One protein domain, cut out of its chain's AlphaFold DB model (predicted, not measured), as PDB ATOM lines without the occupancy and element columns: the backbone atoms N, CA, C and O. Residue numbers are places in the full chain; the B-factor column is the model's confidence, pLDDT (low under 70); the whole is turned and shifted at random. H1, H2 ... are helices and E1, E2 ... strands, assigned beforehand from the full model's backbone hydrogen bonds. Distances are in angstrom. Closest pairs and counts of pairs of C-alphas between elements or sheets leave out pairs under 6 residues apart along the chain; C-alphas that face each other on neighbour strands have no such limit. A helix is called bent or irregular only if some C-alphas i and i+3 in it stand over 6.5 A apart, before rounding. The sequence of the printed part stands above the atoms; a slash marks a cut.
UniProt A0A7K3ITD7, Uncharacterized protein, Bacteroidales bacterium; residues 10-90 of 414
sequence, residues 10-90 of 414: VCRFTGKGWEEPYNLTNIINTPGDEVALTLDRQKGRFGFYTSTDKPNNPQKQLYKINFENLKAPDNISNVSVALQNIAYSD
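AT A GLANCE: This is residues 10 to 90 of the 414 residues of an uncharacterized protein of Bacteroidales bacterium (UniProt A0A7K3ITD7). A long, twisted hairpin of two strands, E2 and E3, is widened at one end by the short strand E1, and the helix H2 begins at that same end, where its residues 79 to 83 meet the sheet. The single-turn helix H1 follows a long loop, residues 10 to 24, and residues 68 to 75 of the link before H2 stick out from the body. The printed part has 81 residues, with two named helices and three named strands in the order H1, E1, E2, E3, H2; the sheet runs E1, E2, E3 and is antiparallel throughout. The class is mixed, helices and strands, with 38 residues, under half, in named elements. The whole is only just compact, close to loose, with a radius of gyration of the C-alphas of 13.9 A and spans of 40 by 33 by 24 A.

HOW THE PARTS SIT: After residues 10 to 24, which hold no named element, comes H1, residues 25 to 28; it is only just not on the sheet, with 4 pairs of C-alphas within 10 A. E1, residues 36 to 39, E2, residues 46 to 54, and E3, residues 57 to 66, form a meander, each strand the antiparallel neighbour of the one before. E1 and E2 are a hairpin at 161 degrees, with N 38 and O 48 within hydrogen-bond range at 2.8 A. E2 and E3 are a hairpin at 155 degrees; N 49 and O 63 are 3.0 A apart and N 63 and O 49 2.8 A, both within hydrogen-bond range. E1 and E3 are the edge strands. H1 is apart from E2 and E3. H2, residues 79 to 89, is on the sheet but only grazes it, with its residues 79 to 83; its closest C-alphas to E2 are those of Val 79 and Phe 46, 6.1 A. H1 and H2 are close but not clearly touching, the closest C-alphas being those of Thr 25 and Ala 87, 6.3 A. In H2 every O i to N i+4 pair is within hydrogen-bond range, while H1 is too short for such a pair.

IN THESE COORDINATES: H1 begins at C-alpha 25, (84.672, 175.248, 226.683), and measures 6.2 A; it is neither bent nor irregular, but only just. E1 measures 10.5 A, E2 24.4 A and E3 25.5 A, with C-alpha 57 at (75.818, 180.258, 246.044). H2 measures 15.1 A and ends at C-alpha 89, (88.826, 171.794, 218.588).

THE WHOLE: The two C-alphas farthest apart, those of Asn 56 and Asp 74, are 41.8 A apart. The printed part has no cut. The link from E3 to H2, 12 residues, is long, and the link from E2 to E3 is tight. The mean pLDDT of the printed part is 72.7, with values under 70 at residues 14 to 17, 41 to 43, 53 to 58, 67 to 77 and 89 to 90.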
ATOM      1  N   VAL A  10      93.585 177.532 228.486       83.69
ATOM      2  CA  VAL A  10      94.817 176.833 228.119       83.69
ATOM      3  C   VAL A  10      95.610 177.644 227.101       83.69
ATOM      4  O   VAL A  10      95.073 178.154 226.123       83.69
ATOM      5  N   CYS A  11      96.919 177.735 227.316       81.81
ATOM      6  CA  CYS A  11      97.868 178.272 226.347       81.81
ATOM      7  C   CYS A  11      98.872 177.175 226.020       81.81
ATOM      8  O   CYS A  11      99.518 176.643 226.926       81.81
ATOM      9  N   ARG A  12      99.068 176.845 224.744       78.00
ATOM     10  CA  ARG A  12     100.194 175.992 224.357       78.00
ATOM     11  C   ARG A  12     101.492 176.779 224.449       78.00
ATOM     12  O   ARG A  12     101.581 177.928 224.024       78.00
ATOM     13  N   PHE A  13     102.527 176.134 224.969       71.56
ATOM     14  CA  PHE A  13     103.881 176.650 224.866       71.56
ATOM     15  C   PHE A  13     104.526 176.142 223.574       71.56
ATOM     16  O   PHE A  13     104.665 174.938 223.376       71.56
ATOM     17  N   THR A  14     104.947 177.056 222.704       61.88
ATOM     18  CA  THR A  14     105.568 176.731 221.403       61.88
ATOM     19  C   THR A  14     107.072 176.477 221.496       61.88
ATOM     20  O   THR A  14     107.746 176.309 220.483       61.88
ATOM     21  N   GLY A  15     107.644 176.537 222.700       48.38
ATOM     22  CA  GLY A  15     109.094 176.554 222.903       48.38
ATOM     23  C   GLY A  15     109.717 177.951 222.799       48.38
ATOM     24  O   GLY A  15     110.799 178.167 223.337       48.38
ATOM     25  N   LYS A  16     109.039 178.917 222.164       60.88
ATOM     26  CA  LYS A  16     109.489 180.322 222.043       60.88
ATOM     27  C   LYS A  16     108.607 181.303 222.813       60.88
ATOM     28  O   LYS A  16     109.057 182.386 223.173       60.88
ATOM     29  N   GLY A  17     107.366 180.915 223.082       59.09
ATOM     30  CA  GLY A  17     106.386 181.724 223.788       59.09
ATOM     31  C   GLY A  17     105.099 180.950 224.030       59.09
ATOM     32  O   GLY A  17     104.932 179.829 223.544       59.09
ATOM     33  N   TRP A  18     104.208 181.551 224.807       79.56
ATOM     34  CA  TRP A  18     102.848 181.057 224.973       79.56
ATOM     35  C   TRP A  18     101.992 181.562 223.818       79.56
ATOM     36  O   TRP A  18     102.122 182.718 223.417       79.56
ATOM     37  N   GLU A  19     101.161 180.682 223.276       78.75
ATOM     38  CA  GLU A  19     100.099 181.071 222.355       78.75
ATOM     39  C   GLU A  19      99.009 181.860 223.087       78.75
ATOM     40  O   GLU A  19      99.008 181.968 224.319       78.75
ATOM     41  N   GLU A  20      98.077 182.413 222.315       78.25
ATOM     42  CA  GLU A  20      96.882 183.045 222.865       78.25
ATOM     43  C   GLU A  20      96.094 182.054 223.747       78.25
ATOM     44  O   GLU A  20      96.132 180.844 223.509       78.25
ATOM     45  N   PRO A  21      95.424 182.533 224.809       83.69
ATOM     46  CA  PRO A  21      94.618 181.683 225.677       83.69
ATOM     47  C   PRO A  21      93.341 181.208 224.980       83.69
ATOM     48  O   PRO A  21      92.549 182.026 224.514       83.69
ATOM     49  N   TYR A  22      93.112 179.895 225.006       78.12
ATOM     50  CA  TYR A  22      91.889 179.232 224.551       78.12
ATOM     51  C   TYR A  22      91.021 178.864 225.755       78.12
ATOM     52  O   TYR A  22      91.532 178.319 226.734       78.12
ATOM     53  N   ASN A  23      89.727 179.187 225.721       84.44
ATOM     54  CA  ASN A  23      88.799 178.853 226.807       84.44
ATOM     55  C   ASN A  23      88.563 177.329 226.822       84.44
ATOM     56  O   ASN A  23      88.428 176.725 225.762       84.44
ATOM     57  N   LEU A  24      88.513 176.692 228.000       82.31
ATOM     58  CA  LEU A  24      88.286 175.240 228.124       82.31
ATOM     59  C   LEU A  24      86.828 174.790 227.889       82.31
ATOM     60  O   LEU A  24      86.433 173.722 228.362       82.31
ATOM     61  N   THR A  25      86.058 175.539 227.095       77.38
ATOM     62  CA  THR A  25      84.672 175.248 226.683       77.38
ATOM     63  C   THR A  25      83.705 175.083 227.863       77.38
ATOM     64  O   THR A  25      84.099 175.101 229.030       77.38
ATOM     65  N   ASN A  26      82.425 174.857 227.569       75.44
ATOM     66  CA  ASN A  26      81.417 174.544 228.586       75.44
ATOM     67  C   ASN A  26      81.531 173.114 229.162       75.44
ATOM     68  O   ASN A  26      80.703 172.719 229.980       75.44
ATOM     69  N   ILE A  27      82.528 172.326 228.733       76.19
ATOM     70  CA  ILE A  27      82.831 171.008 229.314       76.19
ATOM     71  C   ILE A  27      83.450 171.162 230.707       76.19
ATOM     72  O   ILE A  27      83.194 170.341 231.585       76.19
ATOM     73  N   ILE A  28      84.285 172.187 230.901       82.50
ATOM     74  CA  ILE A  28      84.955 172.462 232.178       82.50
ATOM     75  C   ILE A  28      84.461 173.766 232.790       82.50
ATOM     76  O   ILE A  28      84.202 173.801 233.992       82.50
ATOM     77  N   ASN A  29      84.349 174.821 231.983       86.12
ATOM     78  CA  ASN A  29      83.915 176.114 232.484       86.12
ATOM     79  C   ASN A  29      82.399 176.147 232.627       86.12
ATOM     80  O   ASN A  29      81.661 175.641 231.777       86.12
ATOM     81  N   THR A  30      81.938 176.757 233.707       82.31
ATOM     82  CA  THR A  30      80.515 176.869 234.019       82.31
ATOM     83  C   THR A  30      80.099 178.342 234.014       82.31
ATOM     84  O   THR A  30      80.939 179.227 233.902       82.31
ATOM     85  N   PRO A  31      78.800 178.660 234.161       83.50
ATOM     86  CA  PRO A  31      78.380 180.032 234.449       83.50
ATOM     87  C   PRO A  31      78.885 180.595 235.796       83.50
ATOM     88  O   PRO A  31      78.613 181.753 236.110       83.50
ATOM     89  N   GLY A  32      79.522 179.767 236.630       81.00
ATOM     90  CA  GLY A  32      80.149 180.140 237.895       81.00
ATOM     91  C   GLY A  32      81.640 180.453 237.770       81.00
ATOM     92  O   GLY A  32      82.151 180.659 236.682       81.00
ATOM     93  N   ASP A  33      82.342 180.505 238.900       83.94
ATOM     94  CA  ASP A  33      83.764 180.853 238.946       83.94
ATOM     95  C   ASP A  33      84.645 179.616 239.133       83.94
ATOM     96  O   ASP A  33      84.670 178.989 240.202       83.94
ATOM     97  N   GLU A  34      85.466 179.325 238.130       87.50
ATOM     98  CA  GLU A  34      86.519 178.326 238.201       87.50
ATOM     99  C   GLU A  34      87.814 178.912 238.791       87.50
ATOM    100  O   GLU A  34      88.690 179.441 238.108       87.50
ATOM    101  N   VAL A  35      87.943 178.814 240.117       82.38
ATOM    102  CA  VAL A  35      88.984 179.538 240.878       82.38
ATOM    103  C   VAL A  35      90.336 178.813 240.930       82.38
ATOM    104  O   VAL A  35      91.381 179.441 241.114       82.38
ATOM    105  N   ALA A  36      90.351 177.487 240.807       84.56
ATOM    106  CA  ALA A  36      91.567 176.690 240.913       84.56
ATOM    107  C   ALA A  36      91.493 175.441 240.037       84.56
ATOM    108  O   ALA A  36      90.466 174.772 239.992       84.56
ATOM    109  N   LEU A  37      92.620 175.097 239.411       87.81
ATOM    110  CA  LEU A  37      92.828 173.861 238.660       87.81
ATOM    111  C   LEU A  37      94.173 173.250 239.060       87.81
ATOM    112  O   LEU A  37      95.193 173.936 239.140       87.81
ATOM    113  N   THR A  38      94.190 171.936 239.250       87.31
ATOM    114  CA  THR A  38      95.409 171.141 239.377       87.31
ATOM    115  C   THR A  38      95.282 169.857 238.568       87.31
ATOM    116  O   THR A  38      94.220 169.246 238.511       87.31
ATOM    117  N   LEU A  39      96.373 169.432 237.938       83.62
ATOM    118  CA  LEU A  39      96.437 168.200 237.153       83.62
ATOM    119  C   LEU A  39      97.432 167.237 237.802       83.62
ATOM    120  O   LEU A  39      98.440 167.668 238.369       83.62
ATOM    121  N   ASP A  40      97.172 165.933 237.705       78.81
ATOM    122  CA  ASP A  40      98.120 164.901 238.118       78.81
ATOM    123  C   ASP A  40      99.420 165.038 237.316       78.81
ATOM    124  O   ASP A  40      99.476 164.813 236.110       78.81
ATOM    125  N   ARG A  41     100.497 165.398 238.011       67.44
ATOM    126  CA  ARG A  41     101.804 165.657 237.400       67.44
ATOM    127  C   ARG A  41     102.625 164.391 237.175       67.44
ATOM    128  O   ARG A  41     103.670 164.477 236.539       67.44
ATOM    129  N   GLN A  42     102.212 163.256 237.742       64.81
ATOM    130  CA  GLN A  42     102.961 162.006 237.657       64.81
ATOM    131  C   GLN A  42     102.506 161.168 236.473       64.81
ATOM    132  O   GLN A  42     103.329 160.747 235.666       64.81
ATOM    133  N   LYS A  43     101.199 160.905 236.387       64.50
ATOM    134  CA  LYS A  43     100.635 160.027 235.360       64.50
ATOM    135  C   LYS A  43      99.669 160.762 234.437       64.50
ATOM    136  O   LYS A  43      99.242 160.168 233.457       64.50
ATOM    137  N   GLY A  44      99.321 162.017 234.738       71.50
ATOM    138  CA  GLY A  44      98.430 162.820 233.904       71.50
ATOM    139  C   GLY A  44      97.019 162.259 233.797       71.50
ATOM    140  O   GLY A  44      96.312 162.632 232.875       71.50
ATOM    141  N   ARG A  45      96.593 161.336 234.670       73.38
ATOM    142  CA  ARG A  45      95.343 160.578 234.449       73.38
ATOM    143  C   ARG A  45      94.094 161.257 234.982       73.38
ATOM    144  O   ARG A  45      92.987 160.867 234.623       73.38
ATOM    145  N   PHE A  46      94.263 162.211 235.885       80.31
ATOM    146  CA  PHE A  46      93.162 162.936 236.493       80.31
ATOM    147  C   PHE A  46      93.590 164.356 236.859       80.31
ATOM    148  O   PHE A  46      94.775 164.682 236.889       80.31
ATOM    149  N   GLY A  47      92.617 165.200 237.158       87.69
ATOM    150  CA  GLY A  47      92.817 166.536 237.698       87.69
ATOM    151  C   GLY A  47      91.709 166.881 238.675       87.69
ATOM    152  O   GLY A  47      90.733 166.144 238.801       87.69
ATOM    153  N   PHE A  48      91.862 168.003 239.359       89.94
ATOM    154  CA  PHE A  48      90.806 168.591 240.160       89.94
ATOM    155  C   PHE A  48      90.657 170.057 239.810       89.94
ATOM    156  O   PHE A  48      91.659 170.750 239.628       89.94
ATOM    157  N   TYR A  49      89.422 170.532 239.776       89.88
ATOM    158  CA  TYR A  49      89.134 171.952 239.682       89.88
ATOM    159  C   TYR A  49      88.029 172.327 240.655       89.88
ATOM    160  O   TYR A  49      87.247 171.478 241.078       89.88
ATOM    161  N   THR A  50      87.999 173.588 241.057       89.19
ATOM    162  CA  THR A  50      86.913 174.113 241.882       89.19
ATOM    163  C   THR A  50      85.987 174.953 241.034       89.19
ATOM    164  O   THR A  50      86.501 175.800 240.309       89.19
ATOM    165  N   SER A  51      84.679 174.796 241.197       87.00
ATOM    166  CA  SER A  51      83.677 175.670 240.584       87.00
ATOM    167  C   SER A  51      82.662 176.135 241.634       87.00
ATOM    168  O   SER A  51      82.441 175.451 242.642       87.00
ATOM    169  N   THR A  52      82.104 177.332 241.456       85.31
ATOM    170  CA  THR A  52      80.972 177.820 242.253       85.31
ATOM    171  C   THR A  52      79.683 177.565 241.485       85.31
ATOM    172  O   THR A  52      79.454 178.112 240.418       85.31
ATOM    173  N   ASP A  53      78.794 176.748 242.039       65.25
ATOM    174  CA  ASP A  53      77.672 176.190 241.273       65.25
ATOM    175  C   ASP A  53      76.582 177.184 240.836       65.25
ATOM    176  O   ASP A  53      75.605 176.765 240.218       65.25
ATOM    177  N   LYS A  54      76.704 178.477 241.157       56.97
ATOM    178  CA  LYS A  54      75.882 179.589 240.650       56.97
ATOM    179  C   LYS A  54      76.440 180.925 241.161       56.97
ATOM    180  O   LYS A  54      76.994 180.951 242.260       56.97
ATOM    181  N   PRO A  55      76.136 182.054 240.490       54.53
ATOM    182  CA  PRO A  55      76.489 183.402 240.958       54.53
ATOM    183  C   PRO A  55      76.031 183.721 242.396       54.53
ATOM    184  O   PRO A  55      76.635 184.550 243.067       54.53
ATOM    185  N   ASN A  56      74.983 183.039 242.883       55.62
ATOM    186  CA  ASN A  56      74.338 183.304 244.175       55.62
ATOM    187  C   ASN A  56      74.571 182.224 245.250       55.62
ATOM    188  O   ASN A  56      73.964 182.305 246.317       55.62
ATOM    189  N   ASN A  57      75.415 181.212 245.005       57.56
ATOM    190  CA  ASN A  57      75.818 180.258 246.044       57.56
ATOM    191  C   ASN A  57      77.348 180.288 246.211       57.56
ATOM    192  O   ASN A  57      78.064 179.814 245.330       57.56
ATOM    193  N   PRO A  58      77.874 180.816 247.333       61.19
ATOM    194  CA  PRO A  58      79.313 180.974 247.535       61.19
ATOM    195  C   PRO A  58      80.042 179.652 247.815       61.19
ATOM    196  O   PRO A  58      81.266 179.647 247.981       61.19
ATOM    197  N   GLN A  59      79.321 178.532 247.921       72.75
ATOM    198  CA  GLN A  59      79.926 177.250 248.237       72.75
ATOM    199  C   GLN A  59      80.702 176.707 247.032       72.75
ATOM    200  O   GLN A  59      80.136 176.270 246.031       72.75
ATOM    201  N   LYS A  60      82.029 176.735 247.156       80.38
ATOM    202  CA  LYS A  60      82.958 176.159 246.180       80.38
ATOM    203  C   LYS A  60      82.890 174.642 246.254       80.38
ATOM    204  O   LYS A  60      83.097 174.069 247.326       80.38
ATOM    205  N   GLN A  61      82.651 174.007 245.119       85.44
ATOM    206  CA  GLN A  61      82.665 172.557 244.983       85.44
ATOM    207  C   GLN A  61      83.952 172.111 244.308       85.44
ATOM    208  O   GLN A  61      84.483 172.806 243.445       85.44
ATOM    209  N   LEU A  62      84.479 170.968 244.745       87.94
ATOM    210  CA  LEU A  62      85.676 170.360 244.180       87.94
ATOM    211  C   LEU A  62      85.261 169.244 243.225       87.94
ATOM    212  O   LEU A  62      84.733 168.218 243.648       87.94
ATOM    213  N   TYR A  63      85.561 169.436 241.952       85.62
ATOM    214  CA  TYR A  63      85.295 168.494 240.881       85.62
ATOM    215  C   TYR A  63      86.562 167.726 240.521       85.62
ATOM    216  O   TYR A  63      87.674 168.259 240.580       85.62
ATOM    217  N   LYS A  64      86.400 166.460 240.132       87.06
ATOM    218  CA  LYS A  64      87.483 165.605 239.643       87.06
ATOM    219  C   LYS A  64      87.305 165.368 238.148       87.06
ATOM    220  O   LYS A  64      86.252 164.921 237.718       87.06
ATOM    221  N   ILE A  65      88.364 165.612 237.386       84.56
ATOM    222  CA  ILE A  65      88.452 165.316 235.955       84.56
ATOM    223  C   ILE A  65      89.161 163.971 235.810       84.56
ATOM    224  O   ILE A  65      90.250 163.794 236.355       84.56
ATOM    225  N   ASN A  66      88.581 163.028 235.082       78.69
ATOM    226  CA  ASN A  66      89.175 161.734 234.739       78.69
ATOM    227  C   ASN A  66      88.690 161.288 233.346       78.69
ATOM    228  O   ASN A  66      87.765 161.864 232.781       78.69
ATOM    229  N   PHE A  67      89.320 160.254 232.789       66.12
ATOM    230  CA  PHE A  67      88.775 159.539 231.636       66.12
ATOM    231  C   PHE A  67      87.888 158.400 232.143       66.12
ATOM    232  O   PHE A  67      88.407 157.461 232.746       66.12
ATOM    233  N   GLU A  68      86.579 158.460 231.904       56.50
ATOM    234  CA  GLU A  68      85.685 157.341 232.244       56.50
ATOM    235  C   GLU A  68      85.523 156.322 231.107       56.50
ATOM    236  O   GLU A  68      85.060 155.212 231.347       56.50
ATOM    237  N   ASN A  69      85.960 156.632 229.878       44.91
ATOM    238  CA  ASN A  69      85.781 155.739 228.732       44.91
ATOM    239  C   ASN A  69      87.103 155.176 228.190       44.91
ATOM    240  O   ASN A  69      87.850 155.844 227.474       44.91
ATOM    241  N   LEU A  70      87.312 153.886 228.473       43.59
ATOM    242  CA  LEU A  70      88.294 152.941 227.914       43.59
ATOM    243  C   LEU A  70      88.112 152.694 226.393       43.59
ATOM    244  O   LEU A  70      88.221 151.569 225.917       43.59
ATOM    245  N   LYS A  71      87.770 153.731 225.621       43.97
ATOM    246  CA  LYS A  71      87.616 153.686 224.155       43.97
ATOM    247  C   LYS A  71      88.343 154.824 223.438       43.97
ATOM    248  O   LYS A  71      88.209 154.963 222.225       43.97
ATOM    249  N   ALA A  72      89.095 155.648 224.165       41.12
ATOM    250  CA  ALA A  72      90.078 156.512 223.532       41.12
ATOM    251  C   ALA A  72      91.257 155.627 223.089       41.12
ATOM    252  O   ALA A  72      91.708 154.812 223.896       41.12
ATOM    253  N   PRO A  73      91.737 155.743 221.837       40.34
ATOM    254  CA  PRO A  73      92.896 154.984 221.377       40.34
ATOM    255  C   PRO A  73      94.062 155.214 222.344       40.34
ATOM    256  O   PRO A  73      94.194 156.319 222.876       40.34
ATOM    257  N   ASP A  74      94.907 154.197 222.535       44.62
ATOM    258  CA  ASP A  74      96.025 154.117 223.502       44.62
ATOM    259  C   ASP A  74      97.008 155.317 223.503       44.62
ATOM    260  O   ASP A  74      97.903 155.420 224.341       44.62
ATOM    261  N   ASN A  75      96.810 156.270 222.595       45.94
ATOM    262  CA  ASN A  75      97.557 157.504 222.426       45.94
ATOM    263  C   ASN A  75      97.049 158.713 223.239       45.94
ATOM    264  O   ASN A  75      97.736 159.734 223.242       45.94
ATOM    265  N   ILE A  76      95.909 158.657 223.946       51.47
ATOM    266  CA  ILE A  76      95.502 159.738 224.877       51.47
ATOM    267  C   ILE A  76      95.696 159.275 226.323       51.47
ATOM    268  O   ILE A  76      94.757 158.980 227.054       51.47
ATOM    269  N   SER A  77      96.953 159.223 226.754       56.34
ATOM    270  CA  SER A  77      97.332 158.812 228.112       56.34
ATOM    271  C   SER A  77      97.327 159.957 229.138       56.34
ATOM    272  O   SER A  77      97.683 159.735 230.296       56.34
ATOM    273  N   ASN A  78      96.944 161.185 228.747       72.00
ATOM    274  CA  ASN A  78      97.103 162.374 229.589       72.00
ATOM    275  C   ASN A  78      95.958 163.400 229.449       72.00
ATOM    276  O   ASN A  78      95.729 163.962 228.377       72.00
ATOM    277  N   VAL A  79      95.300 163.705 230.570       76.81
ATOM    278  CA  VAL A  79      94.243 164.716 230.739       76.81
ATOM    279  C   VAL A  79      94.699 166.091 230.260       76.81
ATOM    280  O   VAL A  79      93.914 166.807 229.653       76.81
ATOM    281  N   SER A  80      95.973 166.456 230.437       79.38
ATOM    282  CA  SER A  80      96.487 167.741 229.950       79.38
ATOM    283  C   SER A  80      96.438 167.850 228.425       79.38
ATOM    284  O   SER A  80      96.176 168.931 227.905       79.38
ATOM    285  N   VAL A  81      96.689 166.747 227.711       76.19
ATOM    286  CA  VAL A  81      96.627 166.710 226.242       76.19
ATOM    287  C   VAL A  81      95.173 166.701 225.784       76.19
ATOM    288  O   VAL A  81      94.833 167.396 224.835       76.19
ATOM    289  N   ALA A  82      94.295 165.981 226.487       75.00
ATOM    290  CA  ALA A  82      92.868 165.973 226.178       75.00
ATOM    291  C   ALA A  82      92.219 167.352 226.361       75.00
ATOM    292  O   ALA A  82      91.549 167.819 225.446       75.00
ATOM    293  N   LEU A  83      92.470 168.035 227.483       80.75
ATOM    294  CA  LEU A  83      91.961 169.391 227.724       80.75
ATOM    295  C   LEU A  83      92.469 170.383 226.674       80.75
ATOM    296  O   LEU A  83      91.718 171.237 226.216       80.75
ATOM    297  N   GLN A  84      93.729 170.237 226.252       79.00
ATOM    298  CA  GLN A  84      94.276 171.026 225.157       79.00
ATOM    299  C   GLN A  84      93.550 170.714 223.842       79.00
ATOM    300  O   GLN A  84      93.032 171.620 223.209       79.00
ATOM    301  N   ASN A  85      93.427 169.452 223.443       72.69
ATOM    302  CA  ASN A  85      92.744 169.103 222.196       72.69
ATOM    303  C   ASN A  85      91.284 169.582 222.172       72.69
ATOM    304  O   ASN A  85      90.847 170.099 221.151       72.69
ATOM    305  N   ILE A  86      90.568 169.475 223.296       73.38
ATOM    306  CA  ILE A  86      89.195 169.978 223.447       73.38
ATOM    307  C   ILE A  86      89.146 171.485 223.172       73.38
ATOM    308  O   ILE A  86      88.409 171.918 222.289       73.38
ATOM    309  N   ALA A  87      89.988 172.267 223.850       77.62
ATOM    310  CA  ALA A  87      90.009 173.723 223.706       77.62
ATOM    311  C   ALA A  87      90.354 174.190 222.286       77.62
ATOM    312  O   ALA A  87      89.816 175.180 221.809       77.62
ATOM    313  N   TYR A  88      91.252 173.476 221.605       71.31
ATOM    314  CA  TYR A  88      91.679 173.814 220.245       71.31
ATOM    315  C   TYR A  88      90.727 173.278 219.160       71.31
ATOM    316  O   TYR A  88      90.799 173.726 218.017       71.31
ATOM    317  N   SER A  89      89.856 172.320 219.496       63.41
ATOM    318  CA  SER A  89      88.826 171.794 218.588       63.41
ATOM    319  C   SER A  89      87.558 172.650 218.551       63.41
ATOM    320  O   SER A  89      86.794 172.568 217.588       63.41
ATOM    321  N   ASP A  90      87.344 173.486 219.569       64.25
ATOM    322  CA  ASP A  90      86.207 174.394 219.623       64.25
ATOM    323  C   ASP A  90      86.486 175.668 218.810       64.25
ATOM    324  O   ASP A  90      87.169 176.594 219.245       64.25
TER     325      ASP A  90